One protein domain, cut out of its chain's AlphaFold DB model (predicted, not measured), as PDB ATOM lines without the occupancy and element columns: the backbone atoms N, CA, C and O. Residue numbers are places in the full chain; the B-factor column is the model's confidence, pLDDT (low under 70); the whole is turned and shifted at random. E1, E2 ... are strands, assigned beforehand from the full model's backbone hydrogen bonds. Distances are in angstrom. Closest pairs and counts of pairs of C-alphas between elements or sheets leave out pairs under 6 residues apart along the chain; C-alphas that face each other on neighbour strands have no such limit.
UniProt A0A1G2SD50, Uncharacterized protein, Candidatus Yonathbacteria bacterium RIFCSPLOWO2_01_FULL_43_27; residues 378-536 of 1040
ATOM      1  N   TYR A 378      -3.916 -45.972 -24.537       97.69
ATOM      2  CA  TYR A 378      -3.179 -45.131 -23.592       97.69
ATOM      3  C   TYR A 378      -4.072 -44.020 -23.054       97.69
ATOM      4  O   TYR A 378      -4.865 -43.440 -23.798       97.69
ATOM      5  N   VAL A 379      -3.935 -43.726 -21.764       98.44
ATOM      6  CA  VAL A 379      -4.728 -42.727 -21.050       98.44
ATOM      7  C   VAL A 379      -3.790 -41.812 -20.265       98.44
ATOM      8  O   VAL A 379      -3.099 -42.246 -19.342       98.44
ATOM      9  N   ASN A 380      -3.763 -40.531 -20.611       97.88
ATOM     10  CA  ASN A 380      -2.920 -39.518 -19.990       97.88
ATOM     11  C   ASN A 380      -3.702 -38.196 -19.877       97.88
ATOM     12  O   ASN A 380      -3.984 -37.579 -20.904       97.88
ATOM     13  N   PRO A 381      -4.000 -37.705 -18.659       96.50
ATOM     14  CA  PRO A 381      -4.806 -36.501 -18.456       96.50
ATOM     15  C   PRO A 381      -4.128 -35.218 -18.937       96.50
ATOM     16  O   PRO A 381      -4.788 -34.193 -19.085       96.50
ATOM     17  N   SER A 382      -2.822 -35.269 -19.207       93.69
ATOM     18  CA  SER A 382      -2.058 -34.153 -19.772       93.69
ATOM     19  C   SER A 382      -1.908 -34.232 -21.297       93.69
ATOM     20  O   SER A 382      -1.245 -33.374 -21.882       93.69
ATOM     21  N   ALA A 383      -2.466 -35.255 -21.958       93.69
ATOM     22  CA  ALA A 383      -2.379 -35.387 -23.409       93.69
ATOM     23  C   ALA A 383      -3.201 -34.306 -24.126       93.69
ATOM     24  O   ALA A 383      -4.279 -33.913 -23.686       93.69
ATOM     25  N   SER A 384      -2.689 -33.837 -25.264       92.88
ATOM     26  CA  SER A 384      -3.313 -32.781 -26.073       92.88
ATOM     27  C   SER A 384      -3.497 -33.169 -27.544       92.88
ATOM     28  O   SER A 384      -3.792 -32.305 -28.370       92.88
ATOM     29  N   GLY A 385      -3.235 -34.432 -27.898       92.69
ATOM     30  CA  GLY A 385      -3.379 -34.944 -29.260       92.69
ATOM     31  C   GLY A 385      -4.826 -35.276 -29.620       92.69
ATOM     32  O   GLY A 385      -5.769 -34.630 -29.172       92.69
ATOM     33  N   LYS A 386      -5.014 -36.300 -30.457       93.50
ATOM     34  CA  LYS A 386      -6.332 -36.643 -31.024       93.50
ATOM     35  C   LYS A 386      -7.345 -37.217 -30.031       93.50
ATOM     36  O   LYS A 386      -8.516 -37.296 -30.390       93.50
ATOM     37  N   ASN A 387      -6.917 -37.601 -28.825       95.69
ATOM     38  CA  ASN A 387      -7.771 -38.227 -27.814       95.69
ATOM     39  C   ASN A 387      -8.422 -39.535 -28.323       95.69
ATOM     40  O   ASN A 387      -9.618 -39.756 -28.138       95.69
ATOM     41  N   ASP A 388      -7.641 -40.376 -29.013       93.75
ATOM     42  CA  ASP A 388      -8.069 -41.663 -29.590       93.75
ATOM     43  C   ASP A 388      -7.401 -42.890 -28.935       93.75
ATOM     44  O   ASP A 388      -7.742 -44.032 -29.253       93.75
ATOM     45  N   GLY A 389      -6.466 -42.661 -28.005       94.44
ATOM     46  CA  GLY A 389      -5.789 -43.694 -27.230       94.44
ATOM     47  C   GLY A 389      -4.719 -44.474 -27.989       94.44
ATOM     48  O   GLY A 389      -4.252 -45.475 -27.453       94.44
ATOM     49  N   SER A 390      -4.345 -44.083 -29.212       93.50
ATOM     50  CA  SER A 390      -3.443 -44.871 -30.073       93.50
ATOM     51  C   SER A 390      -1.975 -44.898 -29.621       93.50
ATOM     52  O   SER A 390      -1.283 -45.891 -29.842       93.50
ATOM     53  N   ASP A 391      -1.513 -43.837 -28.966       92.56
ATOM     54  CA  ASP A 391      -0.179 -43.681 -28.380       92.56
ATOM     55  C   ASP A 391      -0.223 -42.632 -27.250       92.56
ATOM     56  O   ASP A 391      -1.296 -42.130 -26.916       92.56
ATOM     57  N   TRP A 392       0.915 -42.274 -26.650       94.44
ATOM     58  CA  TRP A 392       0.953 -41.299 -25.552       94.44
ATOM     59  C   TRP A 392       0.754 -39.841 -25.994       94.44
ATOM     60  O   TRP A 392       0.413 -39.002 -25.161       94.44
ATOM     61  N   VAL A 393       0.924 -39.524 -27.286       92.12
ATOM     62  CA  VAL A 393       0.601 -38.195 -27.843       92.12
ATOM     63  C   VAL A 393      -0.910 -38.056 -28.018       92.12
ATOM     64  O   VAL A 393      -1.493 -37.028 -27.677       92.12
ATOM     65  N   ASN A 394      -1.542 -39.103 -28.543       92.69
ATOM     66  CA  ASN A 394      -2.961 -39.178 -28.866       92.69
ATOM     67  C   ASN A 394      -3.783 -39.884 -27.781       92.69
ATOM     68  O   ASN A 394      -4.926 -40.264 -28.035       92.69
ATOM     69  N   ALA A 395      -3.211 -40.053 -26.588       97.31
ATOM     70  CA  ALA A 395      -3.827 -40.741 -25.463       97.31
ATOM     71  C   ALA A 395      -5.190 -40.143 -25.113       97.31
ATOM     72  O   ALA A 395      -5.426 -38.946 -25.299       97.31
ATOM     73  N   PHE A 396      -6.075 -40.977 -24.574       98.19
ATOM     74  CA  PHE A 396      -7.297 -40.472 -23.977       98.19
ATOM     75  C   PHE A 396      -6.962 -39.586 -22.768       98.19
ATOM     76  O   PHE A 396      -6.108 -39.948 -21.964       98.19
ATOM     77  N   THR A 397      -7.633 -38.450 -22.593       97.38
ATOM     78  CA  THR A 397      -7.427 -37.578 -21.421       97.38
ATOM     79  C   THR A 397      -8.075 -38.133 -20.151       97.38
ATOM     80  O   THR A 397      -7.752 -37.707 -19.050       97.38
ATOM     81  N   ASP A 398      -8.992 -39.085 -20.293       98.19
ATOM     82  CA  ASP A 398      -9.583 -39.858 -19.202       98.19
ATOM     83  C   ASP A 398     -10.027 -41.226 -19.743       98.19
ATOM     84  O   ASP A 398     -10.043 -41.433 -20.959       98.19
ATOM     85  N   LEU A 399     -10.399 -42.168 -18.879       97.75
ATOM     86  CA  LEU A 399     -10.975 -43.436 -19.324       97.75
ATOM     87  C   LEU A 399     -12.216 -43.172 -20.201       97.75
ATOM     88  O   LEU A 399     -13.142 -42.483 -19.758       97.75
ATOM     89  N   PRO A 400     -12.280 -43.729 -21.427       96.38
ATOM     90  CA  PRO A 400     -13.456 -43.587 -22.279       96.38
ATOM     91  C   PRO A 400     -14.714 -44.070 -21.565       96.38
ATOM     92  O   PRO A 400     -14.689 -45.128 -20.951       96.38
ATOM     93  N   ALA A 401     -15.831 -43.346 -21.704       93.38
ATOM     94  CA  ALA A 401     -17.095 -43.669 -21.025       93.38
ATOM     95  C   ALA A 401     -17.605 -45.102 -21.282       93.38
ATOM     96  O   ALA A 401     -18.382 -45.631 -20.489       93.38
ATOM     97  N   SER A 402     -17.184 -45.715 -22.389       94.50
ATOM     98  CA  SER A 402     -17.315 -47.149 -22.626       94.50
ATOM     99  C   SER A 402     -15.977 -47.719 -23.081       94.50
ATOM    100  O   SER A 402     -15.367 -47.236 -24.039       94.50
ATOM    101  N   LEU A 403     -15.533 -48.755 -22.390       96.56
ATOM    102  CA  LEU A 403     -14.301 -49.480 -22.622       96.56
ATOM    103  C   LEU A 403     -14.548 -50.686 -23.536       96.56
ATOM    104  O   LEU A 403     -15.637 -51.256 -23.628       96.56
ATOM    105  N   THR A 404     -13.502 -51.096 -24.246       93.69
ATOM    106  CA  THR A 404     -13.563 -52.234 -25.163       93.69
ATOM    107  C   THR A 404     -13.172 -53.515 -24.434       93.69
ATOM    108  O   THR A 404     -12.107 -53.598 -23.835       93.69
ATOM    109  N   ARG A 405     -14.001 -54.556 -24.521       91.81
ATOM    110  CA  ARG A 405     -13.689 -55.889 -23.980       91.81
ATOM    111  C   ARG A 405     -12.445 -56.494 -24.658       91.81
ATOM    112  O   ARG A 405     -12.173 -56.222 -25.824       91.81
ATOM    113  N   ASN A 406     -11.705 -57.334 -23.934       85.69
ATOM    114  CA  ASN A 406     -10.415 -57.925 -24.328       85.69
ATOM    115  C   ASN A 406      -9.337 -56.886 -24.687       85.69
ATOM    116  O   ASN A 406      -8.554 -57.091 -25.614       85.69
ATOM    117  N   THR A 407      -9.325 -55.756 -23.978       85.12
ATOM    118  CA  THR A 407      -8.413 -54.630 -24.228       85.12
ATOM    119  C   THR A 407      -7.736 -54.202 -22.933       85.12
ATOM    120  O   THR A 407      -8.359 -54.237 -21.868       85.12
ATOM    121  N   LEU A 408      -6.475 -53.786 -23.044       91.31
ATOM    122  CA  LEU A 408      -5.694 -53.213 -21.952       91.31
ATOM    123  C   LEU A 408      -5.565 -51.689 -22.102       91.31
ATOM    124  O   LEU A 408      -5.216 -51.188 -23.169       91.31
ATOM    125  N   TYR A 409      -5.830 -50.958 -21.024       96.12
ATOM    126  CA  TYR A 409      -5.697 -49.508 -20.920       96.12
ATOM    127  C   TYR A 409      -4.534 -49.159 -19.987       96.12
ATOM    128  O   TYR A 409      -4.578 -49.480 -18.800       96.12
ATOM    129  N   TYR A 410      -3.510 -48.493 -20.521       97.00
ATOM    130  CA  TYR A 410      -2.387 -47.957 -19.750       97.00
ATOM    131  C   TYR A 410      -2.708 -46.564 -19.209       97.00
ATOM    132  O   TYR A 410      -3.103 -45.686 -19.973       97.00
ATOM    133  N   LEU A 411      -2.494 -46.347 -17.913       98.06
ATOM    134  CA  LEU A 411      -2.699 -45.060 -17.243       98.06
ATOM    135  C   LEU A 411      -1.348 -44.412 -16.941       98.06
ATOM    136  O   LEU A 411      -0.515 -45.020 -16.276       98.06
ATOM    137  N   ALA A 412      -1.128 -43.183 -17.396       97.81
ATOM    138  CA  ALA A 412      -0.038 -42.347 -16.898       97.81
ATOM    139  C   ALA A 412      -0.301 -41.864 -15.458       97.81
ATOM    140  O   ALA A 412      -1.358 -42.076 -14.865       97.81
ATOM    141  N   ASP A 413       0.681 -41.181 -14.891       96.56
ATOM    142  CA  ASP A 413       0.510 -40.360 -13.703       96.56
ATOM    143  C   ASP A 413      -0.533 -39.267 -13.946       96.56
ATOM    144  O   ASP A 413      -0.611 -38.672 -15.025       96.56
ATOM    145  N   GLY A 414      -1.296 -38.945 -12.905       95.69
ATOM    146  CA  GLY A 414      -2.228 -37.825 -12.938       95.69
ATOM    147  C   GLY A 414      -3.550 -38.123 -12.257       95.69
ATOM    148  O   GLY A 414      -3.716 -39.151 -11.608       95.69
ATOM    149  N   LYS A 415      -4.483 -37.176 -12.368       97.38
ATOM    150  CA  LYS A 415      -5.823 -37.282 -11.785       97.38
ATOM    151  C   LYS A 415      -6.836 -37.657 -12.858       97.38
ATOM    152  O   LYS A 415      -6.822 -37.060 -13.931       97.38
ATOM    153  N   TYR A 416      -7.722 -38.581 -12.523       97.75
ATOM    154  CA  TYR A 416      -8.756 -39.125 -13.397       97.75
ATOM    155  C   TYR A 416     -10.127 -38.980 -12.737       97.75
ATOM    156  O   TYR A 416     -10.248 -39.086 -11.509       97.75
ATOM    157  N   ALA A 417     -11.161 -38.722 -13.536       96.69
ATOM    158  CA  ALA A 417     -12.516 -38.585 -13.026       96.69
ATOM    159  C   ALA A 417     -13.092 -39.935 -12.567       96.69
ATOM    160  O   ALA A 417     -12.535 -41.012 -12.783       96.69
ATOM    161  N   SER A 418     -14.254 -39.862 -11.917       96.25
ATOM    162  CA  SER A 418     -15.009 -41.049 -11.528       96.25
ATOM    163  C   SER A 418     -15.410 -41.841 -12.771       96.25
ATOM    164  O   SER A 418     -15.914 -41.272 -13.742       96.25
ATOM    165  N   HIS A 419     -15.234 -43.162 -12.721       98.19
ATOM    166  CA  HIS A 419     -15.580 -44.052 -13.824       98.19
ATOM    167  C   HIS A 419     -16.637 -45.088 -13.419       98.19
ATOM    168  O   HIS A 419     -16.587 -45.684 -12.336       98.19
ATOM    169  N   LYS A 420     -17.613 -45.316 -14.308       98.06
ATOM    170  CA  LYS A 420     -18.659 -46.336 -14.155       98.06
ATOM    171  C   LYS A 420     -18.432 -47.478 -15.147       98.06
ATOM    172  O   LYS A 420     -18.865 -47.410 -16.295       98.06
ATOM    173  N   PHE A 421     -17.860 -48.565 -14.647       98.06
ATOM    174  CA  PHE A 421     -17.605 -49.804 -15.372       98.06
ATOM    175  C   PHE A 421     -18.917 -50.539 -15.675       98.06
ATOM    176  O   PHE A 421     -19.495 -51.260 -14.845       98.06
ATOM    177  N   SER A 422     -19.427 -50.312 -16.883       96.94
ATOM    178  CA  SER A 422     -20.754 -50.751 -17.327       96.94
ATOM    179  C   SER A 422     -20.742 -51.445 -18.689       96.94
ATOM    180  O   SER A 422     -21.794 -51.651 -19.294       96.94
ATOM    181  N   ASP A 423     -19.558 -51.848 -19.145       96.81
ATOM    182  CA  ASP A 423     -19.317 -52.327 -20.500       96.81
ATOM    183  C   ASP A 423     -19.989 -53.678 -20.761       96.81
ATOM    184  O   ASP A 423     -19.800 -54.647 -20.026       96.81
ATOM    185  N   ALA A 424     -20.776 -53.776 -21.831       91.25
ATOM    186  CA  ALA A 424     -21.447 -55.019 -22.201       91.25
ATOM    187  C   ALA A 424     -20.453 -56.090 -22.701       91.25
ATOM    188  O   ALA A 424     -19.367 -55.781 -23.191       91.25
ATOM    189  N   GLY A 425     -20.841 -57.366 -22.614       89.31
ATOM    190  CA  GLY A 425     -20.059 -58.503 -23.112       89.31
ATOM    191  C   GLY A 425     -19.310 -59.287 -22.029       89.31
ATOM    192  O   GLY A 425     -19.413 -59.002 -20.840       89.31
ATOM    193  N   THR A 426     -18.583 -60.324 -22.453       82.88
ATOM    194  CA  THR A 426     -17.994 -61.349 -21.566       82.88
ATOM    195  C   THR A 426     -16.465 -61.331 -21.500       82.88
ATOM    196  O   THR A 426     -15.883 -62.056 -20.697       82.88
ATOM    197  N   GLY A 427     -15.802 -60.525 -22.338       85.44
ATOM    198  CA  GLY A 427     -14.344 -60.377 -22.324       85.44
ATOM    199  C   GLY A 427     -13.827 -59.625 -21.095       85.44
ATOM    200  O   GLY A 427     -14.567 -58.902 -20.430       85.44
ATOM    201  N   TRP A 428     -12.540 -59.760 -20.803       88.69
ATOM    202  CA  TRP A 428     -11.912 -59.019 -19.704       88.69
ATOM    203  C   TRP A 428     -11.490 -57.625 -20.147       88.69
ATOM    204  O   TRP A 428     -11.097 -57.435 -21.298       88.69
ATOM    205  N   ILE A 429     -11.574 -56.652 -19.251       91.94
ATOM    206  CA  ILE A 429     -10.988 -55.324 -19.443       91.94
ATOM    207  C   ILE A 429      -9.872 -55.167 -18.421       91.94
ATOM    208  O   ILE A 429     -10.077 -55.435 -17.237       91.94
ATOM    209  N   TYR A 430      -8.709 -54.733 -18.896       93.44
ATOM    210  CA  TYR A 430      -7.528 -54.543 -18.067       93.44
ATOM    211  C   TYR A 430      -7.221 -53.057 -17.971       93.44
ATOM    212  O   TYR A 430      -7.142 -52.367 -18.988       93.44
ATOM    213  N   ILE A 431      -7.034 -52.576 -16.753       96.88
ATOM    214  CA  ILE A 431      -6.619 -51.216 -16.427       96.88
ATOM    215  C   ILE A 431      -5.284 -51.345 -15.709       96.88
ATOM    216  O   ILE A 431      -5.203 -52.006 -14.678       96.88
ATOM    217  N   LYS A 432      -4.232 -50.740 -16.250       94.75
ATOM    218  CA  LYS A 432      -2.880 -50.919 -15.725       94.75
ATOM    219  C   LYS A 432      -2.162 -49.588 -15.609       94.75
ATOM    220  O   LYS A 432      -2.173 -48.791 -16.547       94.75
ATOM    221  N   LYS A 433      -1.484 -49.350 -14.489       94.94
ATOM    222  CA  LYS A 433      -0.562 -48.216 -14.366       94.94
ATOM    223  C   LYS A 433       0.595 -48.370 -15.349       94.94
ATOM    224  O   LYS A 433       1.240 -49.399 -15.324       94.94
ATOM    225  N   ALA A 434       0.921 -47.379 -16.166       88.62
ATOM    226  CA  ALA A 434       2.145 -47.389 -16.963       88.62
ATOM    227  C   ALA A 434       3.370 -47.038 -16.111       88.62
ATOM    228  O   ALA A 434       3.333 -46.082 -15.331       88.62
ATOM    229  N   ILE A 435       4.461 -47.781 -16.294       81.00
ATOM    230  CA  ILE A 435       5.752 -47.563 -15.624       81.00
ATOM    231  C   ILE A 435       6.897 -47.598 -16.649       81.00
ATOM    232  O   ILE A 435       6.731 -48.166 -17.731       81.00
ATOM    233  N   PRO A 436       8.096 -47.070 -16.339       77.00
ATOM    234  CA  PRO A 436       9.211 -47.046 -17.292       77.00
ATOM    235  C   PRO A 436       9.561 -48.408 -17.916       77.00
ATOM    236  O   PRO A 436       9.978 -48.459 -19.068       77.00
ATOM    237  N   SER A 437       9.366 -49.510 -17.187       66.25
ATOM    238  CA  SER A 437       9.607 -50.873 -17.678       66.25
ATOM    239  C   SER A 437       8.416 -51.534 -18.384       66.25
ATOM    240  O   SER A 437       8.625 -52.545 -19.046       66.25
ATOM    241  N   ASP A 438       7.198 -51.001 -18.249       73.94
ATOM    242  CA  ASP A 438       5.972 -51.536 -18.863       73.94
ATOM    243  C   ASP A 438       4.942 -50.411 -19.100       73.94
ATOM    244  O   ASP A 438       4.162 -50.052 -18.213       73.94
ATOM    245  N   HIS A 439       4.983 -49.811 -20.293       77.50
ATOM    246  CA  HIS A 439       4.143 -48.674 -20.708       77.50
ATOM    247  C   HIS A 439       3.648 -48.791 -22.162       77.50
ATOM    248  O   HIS A 439       3.189 -47.810 -22.746       77.50
ATOM    249  N   GLY A 440       3.762 -49.972 -22.774       85.00
ATOM    250  CA  GLY A 440       3.404 -50.195 -24.177       85.00
ATOM    251  C   GLY A 440       4.341 -49.489 -25.167       85.00
ATOM    252  O   GLY A 440       5.537 -49.769 -25.201       85.00
ATOM    253  N   VAL A 441       3.799 -48.637 -26.042       79.56
ATOM    254  CA  VAL A 441       4.577 -47.960 -27.098       79.56
ATOM    255  C   VAL A 441       5.389 -46.781 -26.559       79.56
ATOM    256  O   VAL A 441       4.942 -46.048 -25.685       79.56
ATOM    257  N   ASN A 442       6.550 -46.528 -27.170       80.44
ATOM    258  CA  ASN A 442       7.405 -45.383 -26.832       80.44
ATOM    259  C   ASN A 442       6.904 -44.043 -27.409       80.44
ATOM    260  O   ASN A 442       7.374 -42.980 -27.004       80.44
ATOM    261  N   THR A 443       6.001 -44.059 -28.393       82.62
ATOM    262  CA  THR A 443       5.547 -42.841 -29.081       82.62
ATOM    263  C   THR A 443       4.838 -41.904 -28.104       82.62
ATOM    264  O   THR A 443       3.752 -42.220 -27.630       82.62
ATOM    265  N   GLY A 444       5.457 -40.756 -27.812       78.50
ATOM    266  CA  GLY A 444       4.958 -39.751 -26.864       78.50
ATOM    267  C   GLY A 444       5.255 -40.034 -25.388       78.50
ATOM    268  O   GLY A 444       4.897 -39.215 -24.547       78.50
ATOM    269  N   TRP A 445       5.885 -41.168 -25.064       90.00
ATOM    270  CA  TRP A 445       6.187 -41.540 -23.682       90.00
ATOM    271  C   TRP A 445       7.365 -40.738 -23.121       90.00
ATOM    272  O   TRP A 445       8.357 -40.485 -23.806       90.00
ATOM    273  N   THR A 446       7.288 -40.414 -21.831       83.94
ATOM    274  CA  THR A 446       8.429 -39.961 -21.025       83.94
ATOM    275  C   THR A 446       8.360 -40.643 -19.663       83.94
ATOM    276  O   THR A 446       7.269 -40.794 -19.124       83.94
ATOM    277  N   ASN A 447       9.496 -41.025 -19.072       76.12
ATOM    278  CA  ASN A 447       9.491 -41.751 -17.790       76.12
ATOM    279  C   ASN A 447       8.786 -40.989 -16.659       76.12
ATOM    280  O   ASN A 447       8.160 -41.621 -15.820       76.12
ATOM    281  N   SER A 448       8.784 -39.652 -16.704       84.94
ATOM    282  CA  SER A 448       8.055 -38.804 -15.754       84.94
ATOM    283  C   SER A 448       6.533 -38.970 -15.780       84.94
ATOM    284  O   SER A 448       5.866 -38.445 -14.901       84.94
ATOM    285  N   MET A 449       5.973 -39.646 -16.790       85.06
ATOM    286  CA  MET A 449       4.561 -40.050 -16.828       85.06
ATOM    287  C   MET A 449       4.304 -41.350 -16.049       85.06
ATOM    288  O   MET A 449       3.162 -41.797 -15.981       85.06
ATOM    289  N   GLY A 450       5.348 -41.996 -15.526       80.38
ATOM    290  CA  GLY A 450       5.285 -43.267 -14.815       80.38
ATOM    291  C   GLY A 450       5.942 -43.262 -13.432       80.38
ATOM    292  O   GLY A 450       6.051 -44.335 -12.842       80.38
ATOM    293  N   ASP A 451       6.395 -42.107 -12.942       81.25
ATOM    294  CA  ASP A 451       7.183 -41.964 -11.706       81.25
ATOM    295  C   ASP A 451       6.300 -41.736 -10.459       81.25
ATOM    296  O   ASP A 451       6.778 -41.808  -9.324       81.25
ATOM    297  N   GLY A 452       5.013 -41.446 -10.660       84.50
ATOM    298  CA  GLY A 452       3.997 -41.227  -9.636       84.50
ATOM    299  C   GLY A 452       2.828 -42.215  -9.717       84.50
ATOM    300  O   GLY A 452       2.954 -43.346 -10.189       84.50
ATOM    301  N   ALA A 453       1.673 -41.784  -9.206       93.00
ATOM    302  CA  ALA A 453       0.452 -42.583  -9.183       93.00
ATOM    303  C   ALA A 453      -0.598 -42.046 -10.162       93.00
ATOM    304  O   ALA A 453      -0.752 -40.832 -10.340       93.00
ATOM    305  N   ALA A 454      -1.380 -42.961 -10.731       98.06
ATOM    306  CA  ALA A 454      -2.671 -42.638 -11.321       98.06
ATOM    307  C   ALA A 454      -3.706 -42.531 -10.190       98.06
ATOM    308  O   ALA A 454      -3.961 -43.503  -9.479       98.06
ATOM    309  N   VAL A 455      -4.278 -41.346  -9.998       98.19
ATOM    310  CA  VAL A 455      -5.214 -41.042  -8.911       98.19
ATOM    311  C   VAL A 455      -6.627 -40.934  -9.473       98.19
ATOM    312  O   VAL A 455      -6.949 -39.963 -10.155       98.19
ATOM    313  N   LEU A 456      -7.469 -41.922  -9.184       98.12
ATOM    314  CA  LEU A 456      -8.867 -41.956  -9.592       98.12
ATOM    315  C   LEU A 456      -9.767 -41.424  -8.470       98.12
ATOM    316  O   LEU A 456      -9.605 -41.767  -7.296       98.12
ATOM    317  N   GLU A 457     -10.771 -40.641  -8.852       96.56
ATOM    318  CA  GLU A 457     -11.975 -40.460  -8.037       96.56
ATOM    319  C   GLU A 457     -12.740 -41.799  -7.887       96.56
ATOM    320  O   GLU A 457     -12.485 -42.747  -8.637       96.56
ATOM    321  N   PRO A 458     -13.697 -41.913  -6.944       97.25
ATOM    322  CA  PRO A 458     -14.496 -43.117  -6.715       97.25
ATOM    323  C   PRO A 458     -14.999 -43.812  -7.979       97.25
ATOM    324  O   PRO A 458     -15.584 -43.170  -8.853       97.25
ATOM    325  N   ILE A 459     -14.855 -45.134  -8.047       98.31
ATOM    326  CA  ILE A 459     -15.287 -45.941  -9.193       98.31
ATOM    327  C   ILE A 459     -16.491 -46.819  -8.851       98.31
ATOM    328  O   ILE A 459     -16.743 -47.168  -7.694       98.31
ATOM    329  N   SER A 460     -17.263 -47.195  -9.872       98.31
ATOM    330  CA  SER A 460     -18.445 -48.041  -9.688       98.31
ATOM    331  C   SER A 460     -18.610 -49.098 -10.769       98.31
ATOM    332  O   SER A 460     -18.209 -48.891 -11.910       98.31
ATOM    333  N   PHE A 461     -19.240 -50.220 -10.414       98.38
ATOM    334  CA  PHE A 461     -19.425 -51.366 -11.300       98.38
ATOM    335  C   PHE A 461     -20.898 -51.748 -11.420       98.38
ATOM    336  O   PHE A 461     -21.598 -51.921 -10.420       98.38
ATOM    337  N   THR A 462     -21.360 -51.938 -12.655       97.62
ATOM    338  CA  THR A 462     -22.635 -52.614 -12.962       97.62
ATOM    339  C   THR A 462     -22.439 -53.922 -13.729       97.62
ATOM    340  O   THR A 462     -23.416 -54.630 -13.963       97.62
ATOM    341  N   THR A 463     -21.203 -54.222 -14.140       96.38
ATOM    342  CA  THR A 463     -20.796 -55.422 -14.890       96.38
ATOM    343  C   THR A 463     -19.481 -55.971 -14.327       96.38
ATOM    344  O   THR A 463     -18.797 -55.262 -13.592       96.38
ATOM    345  N   GLY A 464     -19.140 -57.219 -14.665       93.88
ATOM    346  CA  GLY A 464     -17.936 -57.921 -14.201       93.88
ATOM    347  C   GLY A 464     -16.816 -58.069 -15.235       93.88
ATOM    348  O   GLY A 464     -16.912 -57.526 -16.341       93.88
ATOM    349  N   ASN A 465     -15.796 -58.864 -14.892       93.06
ATOM    350  CA  ASN A 465     -14.584 -59.159 -15.680       93.06
ATOM    351  C   ASN A 465     -13.658 -57.945 -15.858       93.06
ATOM    352  O   ASN A 465     -13.403 -57.515 -16.989       93.06
ATOM    353  N   TYR A 466     -13.179 -57.398 -14.740       95.88
ATOM    354  CA  TYR A 466     -12.219 -56.294 -14.721       95.88
ATOM    355  C   TYR A 466     -11.009 -56.636 -13.863       95.88
ATOM    356  O   TYR A 466     -11.149 -57.170 -12.763       95.88
ATOM    357  N   GLU A 467      -9.838 -56.263 -14.359       94.69
ATOM    358  CA  GLU A 467      -8.587 -56.278 -13.610       94.69
ATOM    359  C   GLU A 467      -8.006 -54.867 -13.592       94.69
ATOM    360  O   GLU A 467      -7.871 -54.229 -14.638       94.69
ATOM    361  N   ILE A 468      -7.708 -54.377 -12.393       97.31
ATOM    362  CA  ILE A 468      -7.104 -53.073 -12.151       97.31
ATOM    363  C   ILE A 468      -5.795 -53.319 -11.403       97.31
ATOM    364  O   ILE A 468      -5.817 -53.767 -10.256       97.31
ATOM    365  N   ASP A 469      -4.677 -53.041 -12.067       95.44
ATOM    366  CA  ASP A 469      -3.327 -53.340 -11.587       95.44
ATOM    367  C   ASP A 469      -2.461 -52.073 -11.527       95.44
ATOM    368  O   ASP A 469      -2.171 -51.420 -12.536       95.44
ATOM    369  N   GLY A 470      -2.026 -51.723 -10.320       92.75
ATOM    370  CA  GLY A 470      -1.087 -50.633 -10.076       92.75
ATOM    371  C   GLY A 470       0.361 -50.942 -10.472       92.75
ATOM    372  O   GLY A 470       1.173 -50.024 -10.469       92.75
ATOM    373  N   GLN A 471       0.696 -52.189 -10.823       85.88
ATOM    374  CA  GLN A 471       2.024 -52.745 -11.151       85.88
ATOM    375  C   GLN A 471       3.108 -52.678 -10.065       85.88
ATOM    376  O   GLN A 471       4.031 -53.493 -10.067       85.88
ATOM    377  N   VAL A 472       3.063 -51.684  -9.184       82.44
ATOM    378  CA  VAL A 472       4.111 -51.377  -8.206       82.44
ATOM    379  C   VAL A 472       3.506 -51.016  -6.857       82.44
ATOM    380  O   VAL A 472       2.386 -50.514  -6.798       82.44
ATOM    381  N   GLY A 473       4.279 -51.220  -5.788       79.31
ATOM    382  CA  GLY A 473       3.882 -50.930  -4.407       79.31
ATOM    383  C   GLY A 473       3.301 -52.137  -3.684       79.31
ATOM    384  O   GLY A 473       3.157 -53.192  -4.274       79.31
ATOM    385  N   GLY A 474       2.994 -51.995  -2.398       79.25
ATOM    386  CA  GLY A 474       2.271 -53.023  -1.647       79.25
ATOM    387  C   GLY A 474       3.048 -54.310  -1.331       79.25
ATOM    388  O   GLY A 474       4.225 -54.493  -1.653       79.25
ATOM    389  N   GLY A 475       2.362 -55.223  -0.640       80.94
ATOM    390  CA  GLY A 475       2.860 -56.556  -0.309       80.94
ATOM    391  C   GLY A 475       3.822 -56.643   0.891       80.94
ATOM    392  O   GLY A 475       4.108 -55.641   1.551       80.94
ATOM    393  N   PRO A 476       4.369 -57.844   1.177       73.31
ATOM    394  CA  PRO A 476       5.102 -58.159   2.414       73.31
ATOM    395  C   PRO A 476       6.348 -57.305   2.672       73.31
ATOM    396  O   PRO A 476       6.770 -57.132   3.814       73.31
ATOM    397  N   ASN A 477       6.937 -56.747   1.611       68.38
ATOM    398  CA  ASN A 477       8.097 -55.864   1.706       68.38
ATOM    399  C   ASN A 477       7.713 -54.389   1.929       68.38
ATOM    400  O   ASN A 477       8.558 -53.616   2.383       68.38
ATOM    401  N   SER A 478       6.483 -53.978   1.583       77.50
ATOM    402  CA  SER A 478       6.014 -52.592   1.721       77.50
ATOM    403  C   SER A 478       4.489 -52.437   1.585       77.50
ATOM    404  O   SER A 478       3.987 -51.894   0.606       77.50
ATOM    405  N   PHE A 479       3.730 -52.855   2.599       84.25
ATOM    406  CA  PHE A 479       2.258 -52.885   2.555       84.25
ATOM    407  C   PHE A 479       1.560 -51.540   2.285       84.25
ATOM    408  O   PHE A 479       0.415 -51.540   1.848       84.25
ATOM    409  N   THR A 480       2.194 -50.400   2.574       88.31
ATOM    410  CA  THR A 480       1.521 -49.086   2.581       88.31
ATOM    411  C   THR A 480       2.092 -48.080   1.589       88.31
ATOM    412  O   THR A 480       1.679 -46.924   1.615       88.31
ATOM    413  N   SER A 481       3.075 -48.444   0.760       80.06
ATOM    414  CA  SER A 481       3.775 -47.452  -0.066       80.06
ATOM    415  C   SER A 481       4.040 -47.909  -1.494       80.06
ATOM    416  O   SER A 481       4.110 -49.102  -1.779       80.06
ATOM    417  N   GLY A 482       4.184 -46.924  -2.384       82.62
ATOM    418  CA  GLY A 482       4.577 -47.127  -3.777       82.62
ATOM    419  C   GLY A 482       3.471 -47.611  -4.711       82.62
ATOM    420  O   GLY A 482       3.801 -47.977  -5.830       82.62
ATOM    421  N   HIS A 483       2.206 -47.638  -4.274       90.88
ATOM    422  CA  HIS A 483       1.077 -48.101  -5.089       90.88
ATOM    423  C   HIS A 483       0.926 -47.249  -6.354       90.88
ATOM    424  O   HIS A 483       0.790 -46.027  -6.273       90.88
ATOM    425  N   GLY A 484       0.949 -47.888  -7.525       89.62
ATOM    426  CA  GLY A 484       0.889 -47.174  -8.802       89.62
ATOM    427  C   GLY A 484      -0.495 -46.619  -9.147       89.62
ATOM    428  O   GLY A 484      -0.597 -45.662  -9.916       89.62
ATOM    429  N   ILE A 485      -1.562 -47.163  -8.555       98.31
ATOM    430  CA  ILE A 485      -2.921 -46.616  -8.649       98.31
ATOM    431  C   ILE A 485      -3.436 -46.292  -7.248       98.31
ATOM    432  O   ILE A 485      -3.330 -47.101  -6.326       98.31
ATOM    433  N   LYS A 486      -4.059 -45.120  -7.121       98.38
ATOM    434  CA  LYS A 486      -4.765 -44.677  -5.923       98.38
ATOM    435  C   LYS A 486      -6.213 -44.333  -6.253       98.38
ATOM    436  O   LYS A 486      -6.463 -43.609  -7.209       98.38
ATOM    437  N   ILE A 487      -7.157 -44.784  -5.436       98.44
ATOM    438  CA  ILE A 487      -8.570 -44.402  -5.500       98.44
ATOM    439  C   ILE A 487      -8.902 -43.618  -4.236       98.44
ATOM    440  O   ILE A 487      -8.766 -44.137  -3.125       98.44
ATOM    441  N   THR A 488      -9.310 -42.361  -4.388       95.88
ATOM    442  CA  THR A 488      -9.512 -41.473  -3.240       95.88
ATOM    443  C   THR A 488     -10.650 -40.492  -3.441       95.88
ATOM    444  O   THR A 488     -10.981 -40.141  -4.566       95.88
ATOM    445  N   SER A 489     -11.250 -40.037  -2.342       90.56
ATOM    446  CA  SER A 489     -12.239 -38.960  -2.360       90.56
ATOM    447  C   SER A 489     -12.306 -38.236  -1.028       90.56
ATOM    448  O   SER A 489     -12.186 -38.859   0.026       90.56
ATOM    449  N   ASP A 490     -12.632 -36.949  -1.090       81.75
ATOM    450  CA  ASP A 490     -12.943 -36.135   0.083       81.75
ATOM    451  C   ASP A 490     -14.449 -36.119   0.407       81.75
ATOM    452  O   ASP A 490     -14.879 -35.375   1.284       81.75
ATOM    453  N   SER A 491     -15.299 -36.902  -0.271       84.50
ATOM    454  CA  SER A 491     -16.748 -36.906  -0.007       84.50
ATOM    455  C   SER A 491     -17.139 -37.747   1.215       84.50
ATOM    456  O   SER A 491     -16.785 -38.918   1.340       84.50
ATOM    457  N   ASP A 492     -17.977 -37.181   2.085       77.69
ATOM    458  CA  ASP A 492     -18.428 -37.753   3.367       77.69
ATOM    459  C   ASP A 492     -19.322 -39.007   3.246       77.69
ATOM    460  O   ASP A 492     -19.673 -39.645   4.243       77.69
ATOM    461  N   LYS A 493     -19.733 -39.359   2.023       81.62
ATOM    462  CA  LYS A 493     -20.518 -40.568   1.708       81.62
ATOM    463  C   LYS A 493     -19.890 -41.396   0.587       81.62
ATOM    464  O   LYS A 493     -20.564 -42.239  -0.011       81.62
ATOM    465  N   ALA A 494     -18.630 -41.113   0.265       87.44
ATOM    466  CA  ALA A 494     -17.924 -41.762  -0.822       87.44
ATOM    467  C   ALA A 494     -17.824 -43.272  -0.617       87.44
ATOM    468  O   ALA A 494     -17.726 -43.771   0.505       87.44
ATOM    469  N   LYS A 495     -17.821 -43.975  -1.746       94.69
ATOM    470  CA  LYS A 495     -17.465 -45.383  -1.857       94.69
ATOM    471  C   LYS A 495     -16.290 -45.460  -2.804       94.69
ATOM    472  O   LYS A 495     -16.516 -45.175  -3.972       94.69
ATOM    473  N   ALA A 496     -15.080 -45.777  -2.345       96.62
ATOM    474  CA  ALA A 496     -13.937 -45.831  -3.266       96.62
ATOM    475  C   ALA A 496     -14.230 -46.822  -4.410       96.62
ATOM    476  O   ALA A 496     -14.042 -46.494  -5.579       96.62
ATOM    477  N   VAL A 497     -14.829 -47.967  -4.067       98.25
ATOM    478  CA  VAL A 497     -15.413 -48.934  -4.999       98.25
ATOM    479  C   VAL A 497     -16.880 -49.185  -4.641       98.25
ATOM    480  O   VAL A 497     -17.197 -49.652  -3.543       98.25
ATOM    481  N   ASN A 498     -17.790 -48.903  -5.577       97.88
ATOM    482  CA  ASN A 498     -19.232 -49.103  -5.404       97.88
ATOM    483  C   ASN A 498     -19.798 -50.156  -6.366       97.88
ATOM    484  O   ASN A 498     -19.784 -49.972  -7.584       97.88
ATOM    485  N   ILE A 499     -20.365 -51.232  -5.827       97.88
ATOM    486  CA  ILE A 499     -20.979 -52.302  -6.612       97.88
ATOM    487  C   ILE A 499     -22.489 -52.068  -6.700       97.88
ATOM    488  O   ILE A 499     -23.223 -52.169  -5.715       97.88
ATOM    489  N   LEU A 500     -22.955 -51.725  -7.900       96.56
ATOM    490  CA  LEU A 500     -24.322 -51.254  -8.136       96.56
ATOM    491  C   LEU A 500     -25.290 -52.369  -8.565       96.56
ATOM    492  O   LEU A 500     -26.496 -52.202  -8.398       96.56
ATOM    493  N   ASN A 501     -24.767 -53.500  -9.045       95.44
ATOM    494  CA  ASN A 501     -25.489 -54.716  -9.444       95.44
ATOM    495  C   ASN A 501     -24.772 -55.957  -8.878       95.44
ATOM    496  O   ASN A 501     -23.633 -55.816  -8.444       95.44
ATOM    497  N   PRO A 502     -25.362 -57.164  -8.932       96.19
ATOM    498  CA  PRO A 502     -24.585 -58.388  -8.761       96.19
ATOM    499  C   PRO A 502     -23.439 -58.429  -9.786       96.19
ATOM    500  O   PRO A 502     -23.688 -58.495 -10.991       96.19
ATOM    501  N   VAL A 503     -22.195 -58.324  -9.322       95.69
ATOM    502  CA  VAL A 503     -21.001 -58.221 -10.179       95.69
ATOM    503  C   VAL A 503     -19.986 -59.270  -9.763       95.69
ATOM    504  O   VAL A 503     -19.640 -59.356  -8.588       95.69
ATOM    505  N   SER A 504     -19.466 -60.019 -10.736       93.94
ATOM    506  CA  SER A 504     -18.423 -61.015 -10.494       93.94
ATOM    507  C   SER A 504     -17.120 -60.720 -11.229       93.94
ATOM    508  O   SER A 504     -17.106 -59.913 -12.159       93.94
ATOM    509  N   ASN A 505     -16.042 -61.413 -10.861       91.12
ATOM    510  CA  ASN A 505     -14.738 -61.362 -11.534       91.12
ATOM    511  C   ASN A 505     -14.115 -59.959 -11.489       91.12
ATOM    512  O   ASN A 505     -13.986 -59.288 -12.519       91.12
ATOM    513  N   LEU A 506     -13.770 -59.514 -10.281       96.00
ATOM    514  CA  LEU A 506     -13.075 -58.250 -10.042       96.00
ATOM    515  C   LEU A 506     -11.708 -58.526  -9.426       96.00
ATOM    516  O   LEU A 506     -11.615 -59.243  -8.432       96.00
ATOM    517  N   VAL A 507     -10.661 -57.933  -9.994       95.88
ATOM    518  CA  VAL A 507      -9.291 -58.041  -9.489       95.88
ATOM    519  C   VAL A 507      -8.728 -56.647  -9.253       95.88
ATOM    520  O   VAL A 507      -8.734 -55.811 -10.155       95.88
ATOM    521  N   PHE A 508      -8.231 -56.419  -8.042       97.75
ATOM    522  CA  PHE A 508      -7.503 -55.225  -7.637       97.75
ATOM    523  C   PHE A 508      -6.128 -55.656  -7.126       97.75
ATOM    524  O   PHE A 508      -6.042 -56.359  -6.118       97.75
ATOM    525  N   ASP A 509      -5.065 -55.254  -7.819       95.00
ATOM    526  CA  ASP A 509      -3.680 -55.540  -7.434       95.00
ATOM    527  C   ASP A 509      -2.879 -54.238  -7.359       95.00
ATOM    528  O   ASP A 509      -3.041 -53.358  -8.205       95.00
ATOM    529  N   HIS A 510      -2.034 -54.086  -6.340       92.94
ATOM    530  CA  HIS A 510      -1.202 -52.892  -6.153       92.94
ATOM    531  C   HIS A 510      -1.982 -51.562  -6.060       92.94
ATOM    532  O   HIS A 510      -1.525 -50.525  -6.553       92.94
ATOM    533  N   ILE A 511      -3.158 -51.567  -5.418       97.62
ATOM    534  CA  ILE A 511      -4.041 -50.395  -5.322       97.62
ATOM    535  C   ILE A 511      -4.031 -49.798  -3.911       97.62
ATOM    536  O   ILE A 511      -4.245 -50.498  -2.923       97.62
ATOM    537  N   GLU A 512      -3.874 -48.478  -3.808       98.25
ATOM    538  CA  GLU A 512      -4.222 -47.726  -2.598       98.25
ATOM    539  C   GLU A 512      -5.679 -47.254  -2.690       98.25
ATOM    540  O   GLU A 512      -6.068 -46.605  -3.657       98.25
ATOM    541  N   MET A 513      -6.507 -47.535  -1.686       98.12
ATOM    542  CA  MET A 513      -7.886 -47.052  -1.612       98.12
ATOM    543  C   MET A 513      -8.122 -46.354  -0.278       98.12
ATOM    544  O   MET A 513      -7.998 -46.968   0.785       98.12
ATOM    545  N   THR A 514      -8.501 -45.075  -0.316       95.38
ATOM    546  CA  THR A 514      -8.682 -44.294   0.911       95.38
ATOM    547  C   THR A 514      -9.724 -43.193   0.807       95.38
ATOM    548  O   THR A 514      -9.934 -42.627  -0.255       95.38
ATOM    549  N   LEU A 515     -10.390 -42.878   1.920       90.56
ATOM    550  CA  LEU A 515     -11.406 -41.817   2.003       90.56
ATOM    551  C   LEU A 515     -11.090 -40.772   3.091       90.56
ATOM    552  O   LEU A 515     -11.952 -39.981   3.479       90.56
ATOM    553  N   GLY A 516      -9.844 -40.771   3.582       81.19
ATOM    554  CA  GLY A 516      -9.294 -39.707   4.423       81.19
ATOM    555  C   GLY A 516      -9.769 -39.661   5.879       81.19
ATOM    556  O   GLY A 516      -9.413 -38.704   6.549       81.19
ATOM    557  N   PHE A 517     -10.519 -40.665   6.366       77.75
ATOM    558  CA  PHE A 517     -11.092 -40.789   7.722       77.75
ATOM    559  C   PHE A 517     -11.628 -39.482   8.321       77.75
ATOM    560  O   PHE A 517     -10.895 -38.631   8.826       77.75
ATOM    561  N   LYS A 518     -12.950 -39.376   8.396       75.19
ATOM    562  CA  LYS A 518     -13.620 -38.225   9.003       75.19
ATOM    563  C   LYS A 518     -14.401 -38.643  10.255       75.19
ATOM    564  O   LYS A 518     -15.391 -39.374  10.117       75.19
ATOM    565  N   PRO A 519     -13.998 -38.204  11.463       67.50
ATOM    566  CA  PRO A 519     -14.722 -38.497  12.699       67.50
ATOM    567  C   PRO A 519     -16.194 -38.063  12.625       67.50
ATOM    568  O   PRO A 519     -16.495 -36.967  12.163       67.50
ATOM    569  N   GLY A 520     -17.113 -38.912  13.093       66.38
ATOM    570  CA  GLY A 520     -18.551 -38.601  13.168       66.38
ATOM    571  C   GLY A 520     -19.360 -38.839  11.885       66.38
ATOM    572  O   GLY A 520     -20.586 -38.750  11.921       66.38
ATOM    573  N   TYR A 521     -18.711 -39.187  10.771       70.62
ATOM    574  CA  TYR A 521     -19.384 -39.516   9.514       70.62
ATOM    575  C   TYR A 521     -19.715 -40.998   9.396       70.62
ATOM    576  O   TYR A 521     -19.045 -41.842   9.974       70.62
ATOM    577  N   ILE A 522     -20.779 -41.301   8.650       73.19
ATOM    578  CA  ILE A 522     -21.530 -42.550   8.847       73.19
ATOM    579  C   ILE A 522     -21.785 -43.343   7.565       73.19
ATOM    580  O   ILE A 522     -22.537 -44.314   7.557       73.19
ATOM    581  N   GLY A 523     -21.237 -42.876   6.444       79.31
ATOM    582  CA  GLY A 523     -21.582 -43.379   5.117       79.31
ATOM    583  C   GLY A 523     -20.400 -43.544   4.178       79.31
ATOM    584  O   GLY A 523     -20.644 -43.755   2.995       79.31
ATOM    585  N   GLN A 524     -19.160 -43.432   4.650       88.81
ATOM    586  CA  GLN A 524     -17.990 -43.769   3.840       88.81
ATOM    587  C   GLN A 524     -17.676 -45.254   3.988       88.81
ATOM    588  O   GLN A 524     -17.594 -45.743   5.108       88.81
ATOM    589  N   ASP A 525     -17.488 -45.960   2.877       93.38
ATOM    590  CA  ASP A 525     -16.953 -47.325   2.891       93.38
ATOM    591  C   ASP A 525     -15.908 -47.453   1.785       93.38
ATOM    592  O   ASP A 525     -16.113 -46.885   0.713       93.38
ATOM    593  N   ILE A 526     -14.804 -48.174   1.994       96.75
ATOM    594  CA  ILE A 526     -13.817 -48.330   0.910       96.75
ATOM    595  C   ILE A 526     -14.428 -49.183  -0.207       96.75
ATOM    596  O   ILE A 526     -14.569 -48.709  -1.333       96.75
ATOM    597  N   VAL A 527     -14.881 -50.394   0.122       97.81
ATOM    598  CA  VAL A 527     -15.568 -51.304  -0.803       97.81
ATOM    599  C   VAL A 527     -16.997 -51.538  -0.325       97.81
ATOM    600  O   VAL A 527     -17.230 -52.086   0.754       97.81
ATOM    601  N   TYR A 528     -17.971 -51.153  -1.150       97.19
ATOM    602  CA  TYR A 528     -19.394 -51.327  -0.863       97.19
ATOM    603  C   TYR A 528     -20.045 -52.297  -1.845       97.19
ATOM    604  O   TYR A 528     -20.338 -51.958  -2.992       97.19
ATOM    605  N   GLY A 529     -20.274 -53.513  -1.357       95.81
ATOM    606  CA  GLY A 529     -20.632 -54.703  -2.115       95.81
ATOM    607  C   GLY A 529     -21.947 -55.343  -1.680       95.81
ATOM    608  O   GLY A 529     -21.989 -56.541  -1.426       95.81
ATOM    609  N   VAL A 530     -23.023 -54.566  -1.538       95.19
ATOM    610  CA  VAL A 530     -24.288 -55.066  -0.948       95.19
ATOM    611  C   VAL A 530     -25.276 -55.658  -1.959       95.19
ATOM    612  O   VAL A 530     -26.374 -56.075  -1.593       95.19
ATOM    613  N   LYS A 531     -24.936 -55.622  -3.249       95.88
ATOM    614  CA  LYS A 531     -25.794 -56.096  -4.346       95.88
ATOM    615  C   LYS A 531     -25.510 -57.543  -4.749       95.88
ATOM    616  O   LYS A 531     -26.193 -58.056  -5.627       95.88
ATOM    617  N   GLY A 532     -24.563 -58.189  -4.078       91.81
ATOM    618  CA  GLY A 532     -24.101 -59.536  -4.367       91.81
ATOM    619  C   GLY A 532     -23.067 -59.607  -5.484       91.81
ATOM    620  O   GLY A 532     -22.624 -58.586  -6.014       91.81
ATOM    621  N   GLY A 533     -22.663 -60.829  -5.820       94.12
ATOM    622  CA  GLY A 533     -21.597 -61.089  -6.785       94.12
ATOM    623  C   GLY A 533     -20.700 -62.247  -6.371       94.12
ATOM    624  O   GLY A 533     -20.964 -62.927  -5.379       94.12
ATOM    625  N   SER A 534     -19.627 -62.469  -7.121       92.69
ATOM    626  CA  SER A 534     -18.620 -63.468  -6.764       92.69
ATOM    627  C   SER A 534     -17.226 -63.165  -7.310       92.69
ATOM    628  O   SER A 534     -17.070 -62.332  -8.194       92.69
ATOM    629  N   ASP A 535     -16.205 -63.876  -6.845       88.94
ATOM    630  CA  ASP A 535     -14.875 -63.893  -7.474       88.94
ATOM    631  C   ASP A 535     -14.201 -62.512  -7.421       88.94
ATOM    632  O   ASP A 535     -13.878 -61.899  -8.443       88.94
ATOM    633  N   TRP A 536     -14.055 -61.990  -6.200       96.19
ATOM    634  CA  TRP A 536     -13.391 -60.712  -5.931       96.19
ATOM    635  C   TRP A 536     -12.016 -60.951  -5.324       96.19
ATOM    636  O   TRP A 536     -11.878 -61.664  -4.330       96.19
TER     637      TRP A 536
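What this domain is: This is residues 378 to 536 of the 1040 residues of an uncharacterized protein of Candidatus Yonathbacteria bacterium RIFCSPLOWO2_01_FULL_43_27 (UniProt A0A1G2SD50). With little regular structure, the chain winds in stacked turns, a solenoid whose three sides are parallel sheets, E1 E3 E6 E9 E12, E2 E4 E7 E10 and E5 E8 E11. Of 159 printed residues, 52 are in strands E1 to E12 along the chain, with no named helix: all strand. The whole is compact, radius of gyration of the C-alphas 15.6 A, with spans of 46 by 35 by 30 A.

How they stand to each other: E4, residues 454 to 456, is the parallel neighbour of E7, residues 485 to 488, with N 456 and O 486 within hydrogen-bond range at 2.8 A. E4 runs on into E5, residues 459 to 461, at 67 degrees.

Where its parts are: E1 is residues 407 to 411, E3 429 to 433, E6 466 to 469, E9 503 to 509, 17.7 A long, and E12 533 to 536. C-alpha 407 is at (-8.413, -54.630, -24.228), C-alpha 536 at (-13.391, -60.712, -5.931).

The domain as a whole: The printed part has no cut. Among the long links is E3 to E4. Residues 437, 477, 519 and 520 have pLDDT under 70.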